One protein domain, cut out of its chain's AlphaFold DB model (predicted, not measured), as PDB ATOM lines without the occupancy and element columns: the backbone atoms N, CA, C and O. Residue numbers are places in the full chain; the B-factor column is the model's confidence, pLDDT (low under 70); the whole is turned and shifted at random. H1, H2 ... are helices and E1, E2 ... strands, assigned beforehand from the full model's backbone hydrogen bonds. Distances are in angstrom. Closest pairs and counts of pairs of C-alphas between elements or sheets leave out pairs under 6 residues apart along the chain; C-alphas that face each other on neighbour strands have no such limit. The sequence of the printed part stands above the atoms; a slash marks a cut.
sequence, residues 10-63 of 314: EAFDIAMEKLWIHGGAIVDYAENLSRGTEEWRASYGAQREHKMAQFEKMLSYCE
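AT A GLANCE: This is residues 10 to 63 of the 314 residues of the protein "HRDC domain-containing protein" of Acidobacteria bacterium (UniProt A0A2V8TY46). A short helix, H1, and a small strand hairpin, E1 and E2, form a small body, from which residues 48 to 63 of the long helix H2 stick out as an arm. The 54 printed residues, mostly helix, have two named helices and two named strands in the order H1, E1, E2, H2; the sheet E1 - E2 is antiparallel. The whole is only just loose, close to extended: radius of gyration of the C-alphas 14.6 A, spans 48 by 24 by 14 A.

HOW THE PARTS SIT: The closest C-alphas of H1, residues 10 to 21, and E1, residues 25 to 27, are those of Leu 19 and Ala 25, 5.0 A apart. E2, residues 33 to 35, forms a hairpin with E1, antiparallel at 150 degrees; N 26 and O 34, 2.9 A apart, are within hydrogen-bond range. H2, residues 40 to 63, and H1 are close but not clearly touching, at a steep tilt of 64 degrees, opposite ways; their closest C-alphas, Leu 19 and Trp 40, are 7.1 A apart. In H1 and H2 every O i to N i+4 pair is within hydrogen-bond range.

IN THESE COORDINATES: H1 runs 16.6 A from C-alpha 10 at (11.792, -20.660, 42.015). E1 measures 6.3 A and E2 6.9 A. H2 runs 33.9 A to C-alpha 63 at (18.460, -52.722, 36.900).

THE WHOLE: The two C-alphas farthest apart, Ala 30 and Glu 63, are 48.4 A apart. The printed part has no cut, its three links are tight, and no printed residue is under 70 in pLDDT.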
ATOM      1  N   GLU A  10      10.866 -19.865  42.834       78.44
ATOM      2  CA  GLU A  10      11.792 -20.660  42.015       78.44
ATOM      3  C   GLU A  10      11.069 -21.455  40.917       78.44
ATOM      4  O   GLU A  10      11.499 -21.476  39.766       78.44
ATOM      5  N   ALA A  11       9.927 -22.064  41.244       81.12
ATOM      6  CA  ALA A  11       9.124 -22.805  40.275       81.12
ATOM      7  C   ALA A  11       8.557 -21.887  39.180       81.12
ATOM      8  O   ALA A  11       8.486 -22.292  38.021       81.12
ATOM      9  N   PHE A  12       8.184 -20.653  39.534       85.06
ATOM     10  CA  PHE A  12       7.766 -19.637  38.570       85.06
ATOM     11  C   PHE A  12       8.897 -19.286  37.603       85.06
ATOM     12  O   PHE A  12       8.674 -19.278  36.395       85.06
ATOM     13  N   ASP A  13      10.103 -19.044  38.117       81.06
ATOM     14  CA  ASP A  13      11.250 -18.664  37.288       81.06
ATOM     15  C   ASP A  13      11.610 -19.786  36.300       81.06
ATOM     16  O   ASP A  13      11.765 -19.531  35.107       81.06
ATOM     17  N   ILE A  14      11.627 -21.043  36.763       84.44
ATOM     18  CA  ILE A  14      11.855 -22.217  35.905       84.44
ATOM     19  C   ILE A  14      10.753 -22.344  34.846       84.44
ATOM     20  O   ILE A  14      11.047 -22.572  33.672       84.44
ATOM     21  N   ALA A  15       9.482 -22.206  35.236       87.69
ATOM     22  CA  ALA A  15       8.363 -22.302  34.304       87.69
ATOM     23  C   ALA A  15       8.436 -21.212  33.227       87.69
ATOM     24  O   ALA A  15       8.253 -21.507  32.046       87.69
ATOM     25  N   MET A  16       8.761 -19.979  33.619       87.12
ATOM     26  CA  MET A  16       8.921 -18.867  32.690       87.12
ATOM     27  C   MET A  16      10.086 -19.077  31.730       87.12
ATOM     28  O   MET A  16       9.937 -18.847  30.531       87.12
ATOM     29  N   GLU A  17      11.219 -19.568  32.229       86.12
ATOM     30  CA  GLU A  17      12.365 -19.902  31.391       86.12
ATOM     31  C   GLU A  17      11.994 -20.960  30.342       86.12
ATOM     32  O   GLU A  17      12.324 -20.802  29.166       86.12
ATOM     33  N   LYS A  18      11.265 -22.017  30.731       91.38
ATOM     34  CA  LYS A  18      10.810 -23.055  29.790       91.38
ATOM     35  C   LYS A  18       9.804 -22.524  28.783       91.38
ATOM     36  O   LYS A  18       9.976 -22.775  27.593       91.38
ATOM     37  N   LEU A  19       8.803 -21.770  29.227       92.25
ATOM     38  CA  LEU A  19       7.835 -21.159  28.320       92.25
ATOM     39  C   LEU A  19       8.537 -20.272  27.297       92.25
ATOM     40  O   LEU A  19       8.232 -20.368  26.118       92.25
ATOM     41  N   TRP A  20       9.518 -19.476  27.704       90.94
ATOM     42  CA  TRP A  20      10.240 -18.636  26.762       90.94
ATOM     43  C   TRP A  20      11.157 -19.414  25.811       90.94
ATOM     44  O   TRP A  20      11.112 -19.178  24.607       90.94
ATOM     45  N   ILE A  21      11.934 -20.385  26.310       90.12
ATOM     46  CA  ILE A  21      12.793 -21.243  25.469       90.12
ATOM     47  C   ILE A  21      11.986 -21.934  24.369       90.12
ATOM     48  O   ILE A  21      12.464 -22.054  23.244       90.12
ATOM     49  N   HIS A  22      10.781 -22.396  24.699       93.06
ATOM     50  CA  HIS A  22       9.928 -23.125  23.769       93.06
ATOM     51  C   HIS A  22       8.934 -22.219  23.022       93.06
ATOM     52  O   HIS A  22       8.145 -22.728  22.236       93.06
ATOM     53  N   GLY A  23       8.966 -20.898  23.233       91.50
ATOM     54  CA  GLY A  23       8.129 -19.934  22.508       91.50
ATOM     55  C   GLY A  23       6.691 -19.787  23.017       91.50
ATOM     56  O   GLY A  23       5.883 -19.152  22.354       91.50
ATOM     57  N   GLY A  24       6.357 -20.339  24.186       92.94
ATOM     58  CA  GLY A  24       5.064 -20.179  24.865       92.94
ATOM     59  C   GLY A  24       4.932 -18.876  25.664       92.94
ATOM     60  O   GLY A  24       3.822 -18.451  25.985       92.94
ATOM     61  N   ALA A  25       6.049 -18.209  25.949       92.81
ATOM     62  CA  ALA A  25       6.088 -16.844  26.459       92.81
ATOM     63  C   ALA A  25       7.076 -16.018  25.638       92.81
ATOM     64  O   ALA A  25       8.138 -16.506  25.261       92.81
ATOM     65  N   ILE A  26       6.747 -14.757  25.396       90.25
ATOM     66  CA  ILE A  26       7.680 -13.781  24.845       90.25
ATOM     67  C   ILE A  26       8.103 -12.895  26.008       90.25
ATOM     68  O   ILE A  26       7.264 -12.379  26.747       90.25
ATOM     69  N   VAL A  27       9.414 -12.778  26.189       88.12
ATOM     70  CA  VAL A  27      10.024 -11.936  27.212       88.12
ATOM     71  C   VAL A  27      10.836 -10.888  26.476       88.12
ATOM     72  O   VAL A  27      11.765 -11.241  25.747       88.12
ATOM     73  N   ASP A  28      10.469  -9.619  26.621       85.75
ATOM     74  CA  ASP A  28      11.263  -8.538  26.046       85.75
ATOM     75  C   ASP A  28      12.509  -8.233  26.902       85.75
ATOM     76  O   ASP A  28      12.755  -8.837  27.952       85.75
ATOM     77  N   TYR A  29      13.333  -7.292  26.443       82.75
ATOM     78  CA  TYR A  29      14.556  -6.898  27.149       82.75
ATOM     79  C   TYR A  29      14.284  -6.292  28.537       82.75
ATOM     80  O   TYR A  29      15.156  -6.354  29.403       82.75
ATOM     81  N   ALA A  30      13.093  -5.726  28.749       79.88
ATOM     82  CA  ALA A  30      12.641  -5.142  30.006       79.88
ATOM     83  C   ALA A  30      11.902  -6.157  30.899       79.88
ATOM     84  O   ALA A  30      11.334  -5.773  31.919       79.88
ATOM     85  N   GLU A  31      11.944  -7.445  30.540       80.00
ATOM     86  CA  GLU A  31      11.287  -8.548  31.244       80.00
ATOM     87  C   GLU A  31       9.751  -8.449  31.257       80.00
ATOM     88  O   GLU A  31       9.083  -9.100  32.067       80.00
ATOM     89  N   ASN A  32       9.167  -7.689  30.324       85.19
ATOM     90  CA  ASN A  32       7.728  -7.726  30.104       85.19
ATOM     91  C   ASN A  32       7.348  -9.048  29.441       85.19
ATOM     92  O   ASN A  32       8.023  -9.534  28.529       85.19
ATOM     93  N   LEU A  33       6.238  -9.613  29.907       86.94
ATOM     94  CA  LEU A  33       5.745 -10.915  29.486       86.94
ATOM     95  C   LEU A  33       4.515 -10.761  28.601       86.94
ATOM     96  O   LEU A  33       3.510 -10.186  29.024       86.94
ATOM     97  N   SER A  34       4.557 -11.367  27.423       90.31
ATOM     98  CA  SER A  34       3.380 -11.597  26.592       90.31
ATOM     99  C   SER A  34       3.244 -13.078  26.243       90.31
ATOM    100  O   SER A  34       4.172 -13.880  26.393       90.31
ATOM    101  N   ARG A  35       2.030 -13.474  25.850       91.88
ATOM    102  CA  ARG A  35       1.745 -14.854  25.450       91.88
ATOM    103  C   ARG A  35       2.470 -15.148  24.138       91.88
ATOM    104  O   ARG A  35       2.391 -14.354  23.206       91.88
ATOM    105  N   GLY A  36       3.161 -16.279  24.093       91.62
ATOM    106  CA  GLY A  36       3.762 -16.789  22.870       91.62
ATOM    107  C   GLY A  36       2.782 -17.627  22.045       91.62
ATOM    108  O   GLY A  36       1.568 -17.420  22.093       91.62
ATOM    109  N   THR A  37       3.307 -18.585  21.289       91.62
ATOM    110  CA  THR A  37       2.508 -19.497  20.458       91.62
ATOM    111  C   THR A  37       1.942 -20.645  21.295       91.62
ATOM    112  O   THR A  37       2.204 -20.728  22.490       91.62
ATOM    113  N   GLU A  38       1.144 -21.540  20.704       90.12
ATOM    114  CA  GLU A  38       0.729 -22.806  21.342       90.12
ATOM    115  C   GLU A  38       1.677 -23.978  21.000       90.12
ATOM    116  O   GLU A  38       1.658 -25.008  21.680       90.12
ATOM    117  N   GLU A  39       2.547 -23.798  19.998       89.56
ATOM    118  CA  GLU A  39       3.483 -24.802  19.459       89.56
ATOM    119  C   GLU A  39       4.557 -25.229  20.469       89.56
ATOM    120  O   GLU A  39       5.115 -26.326  20.376       89.56
ATOM    121  N   TRP A  40       4.797 -24.406  21.495       92.31
ATOM    122  CA  TRP A  40       5.742 -24.703  22.572       92.31
ATOM    123  C   TRP A  40       5.492 -26.050  23.246       92.31
ATOM    124  O   TRP A  40       6.441 -26.663  23.734       92.31
ATOM    125  N   ARG A  41       4.242 -26.541  23.266       93.50
ATOM    126  CA  ARG A  41       3.906 -27.839  23.868       93.50
ATOM    127  C   ARG A  41       4.567 -29.000  23.149       93.50
ATOM    128  O   ARG A  41       5.035 -29.908  23.826       93.50
ATOM    129  N   ALA A  42       4.630 -28.968  21.819       90.75
ATOM    130  CA  ALA A  42       5.272 -30.024  21.043       90.75
ATOM    131  C   ALA A  42       6.785 -30.032  21.306       90.75
ATOM    132  O   ALA A  42       7.351 -31.059  21.673       90.75
ATOM    133  N   SER A  43       7.424 -28.859  21.232       91.12
ATOM    134  CA  SER A  43       8.859 -28.703  21.507       91.12
ATOM    135  C   SER A  43       9.229 -29.089  22.949       91.12
ATOM    136  O   SER A  43      10.198 -29.816  23.186       91.12
ATOM    137  N   TYR A  44       8.442 -28.643  23.932       92.94
ATOM    138  CA  TYR A  44       8.647 -28.982  25.339       92.94
ATOM    139  C   TYR A  44       8.362 -30.461  25.620       92.94
ATOM    140  O   TYR A  44       9.112 -31.095  26.363       92.94
ATOM    141  N   GLY A  45       7.314 -31.021  25.007       93.00
ATOM    142  CA  GLY A  45       6.966 -32.439  25.071       93.00
ATOM    143  C   GLY A  45       8.119 -33.317  24.597       93.00
ATOM    144  O   GLY A  45       8.592 -34.150  25.366       93.00
ATOM    145  N   ALA A  46       8.667 -33.027  23.414       90.12
ATOM    146  CA  ALA A  46       9.824 -33.731  22.868       90.12
ATOM    147  C   ALA A  46      11.064 -33.622  23.776       90.12
ATOM    148  O   ALA A  46      11.736 -34.618  24.045       90.12
ATOM    149  N   GLN A  47      11.363 -32.433  24.324       91.88
ATOM    150  CA  GLN A  47      12.476 -32.284  25.274       91.88
ATOM    151  C   GLN A  47      12.242 -33.093  26.560       91.88
ATOM    152  O   GLN A  47      13.181 -33.684  27.103       91.88
ATOM    153  N   ARG A  48      11.012 -33.096  27.082       92.94
ATOM    154  CA  ARG A  48      10.646 -33.862  28.277       92.94
ATOM    155  C   ARG A  48      10.800 -35.357  28.024       92.94
ATOM    156  O   ARG A  48      11.408 -36.022  28.853       92.94
ATOM    157  N   GLU A  49      10.292 -35.862  26.906       90.44
ATOM    158  CA  GLU A  49      10.428 -37.264  26.496       90.44
ATOM    159  C   GLU A  49      11.896 -37.661  26.363       90.44
ATOM    160  O   GLU A  49      12.314 -38.646  26.963       90.44
ATOM    161  N   HIS A  50      12.714 -36.842  25.699       89.81
ATOM    162  CA  HIS A  50      14.151 -37.085  25.597       89.81
ATOM    163  C   HIS A  50      14.833 -37.172  26.973       89.81
ATOM    164  O   HIS A  50      15.615 -38.086  27.229       89.81
ATOM    165  N   LYS A  51      14.521 -36.244  27.888       90.38
ATOM    166  CA  LYS A  51      15.061 -36.267  29.258       90.38
ATOM    167  C   LYS A  51      14.592 -37.491  30.038       90.38
ATOM    168  O   LYS A  51      15.394 -38.088  30.747       90.38
ATOM    169  N   MET A  52      13.321 -37.870  29.914       90.38
ATOM    170  CA  MET A  52      12.796 -39.085  30.541       90.38
ATOM    171  C   MET A  52      13.499 -40.326  29.996       90.38
ATOM    172  O   MET A  52      13.992 -41.115  30.793       90.38
ATOM    173  N   ALA A  53      13.694 -40.427  28.681       85.50
ATOM    174  CA  ALA A  53      14.443 -41.521  28.069       85.50
ATOM    175  C   ALA A  53      15.897 -41.596  28.581       85.50
ATOM    176  O   ALA A  53      16.433 -42.683  28.786       85.50
ATOM    177  N   GLN A  54      16.558 -40.460  28.836       88.25
ATOM    178  CA  GLN A  54      17.884 -40.447  29.472       88.25
ATOM    179  C   GLN A  54      17.851 -40.966  30.919       88.25
ATOM    180  O   GLN A  54      18.728 -41.739  31.308       88.25
ATOM    181  N   PHE A  55      16.845 -40.582  31.713       89.50
ATOM    182  CA  PHE A  55      16.661 -41.117  33.067       89.50
ATOM    183  C   PHE A  55      16.356 -42.616  33.057       89.50
ATOM    184  O   PHE A  55      16.939 -43.362  33.839       89.50
ATOM    185  N   GLU A  56      15.498 -43.071  32.149       83.38
ATOM    186  CA  GLU A  56      15.170 -44.485  31.965       83.38
ATOM    187  C   GLU A  56      16.404 -45.304  31.584       83.38
ATOM    188  O   GLU A  56      16.597 -46.390  32.123       83.38
ATOM    189  N   LYS A  57      17.309 -44.769  30.751       82.44
ATOM    190  CA  LYS A  57      18.609 -45.406  30.474       82.44
ATOM    191  C   LYS A  57      19.460 -45.568  31.736       82.44
ATOM    192  O   LYS A  57      20.096 -46.605  31.899       82.44
ATOM    193  N   MET A  58      19.461 -44.585  32.639       86.31
ATOM    194  CA  MET A  58      20.196 -44.678  33.908       86.31
ATOM    195  C   MET A  58      19.571 -45.709  34.858       86.31
ATOM    196  O   MET A  58      20.289 -46.495  35.471       86.31
ATOM    197  N   LEU A  59      18.239 -45.745  34.952       82.44
ATOM    198  CA  LEU A  59      17.527 -46.773  35.720       82.44
ATOM    199  C   LEU A  59      17.811 -48.165  35.153       82.44
ATOM    200  O   LEU A  59      18.220 -49.063  35.885       82.44
ATOM    201  N   SER A  60      17.715 -48.308  33.831       78.88
ATOM    202  CA  SER A  60      18.058 -49.528  33.108       78.88
ATOM    203  C   SER A  60      19.497 -49.958  33.393       78.88
ATOM    204  O   SER A  60      19.728 -51.108  33.744       78.88
ATOM    205  N   TYR A  61      20.474 -49.048  33.370       83.38
ATOM    206  CA  TYR A  61      21.858 -49.373  33.728       83.38
ATOM    207  C   TYR A  61      21.993 -49.974  35.138       83.38
ATOM    208  O   TYR A  61      22.796 -50.888  35.328       83.38
ATOM    209  N   CYS A  62      21.195 -49.515  36.104       79.69
ATOM    210  CA  CYS A  62      21.173 -50.030  37.477       79.69
ATOM    211  C   CYS A  62      20.397 -51.355  37.624       79.69
ATOM    212  O   CYS A  62      20.720 -52.176  38.489       79.69
ATOM    213  N   GLU A  63      19.405 -51.603  36.771       74.06
ATOM    214  CA  GLU A  63      18.460 -52.722  36.900       74.06
ATOM    215  C   GLU A  63      18.729 -53.886  35.941       74.06
ATOM    216  O   GLU A  63      18.367 -55.024  36.241       74.06
TER     217      GLU A  63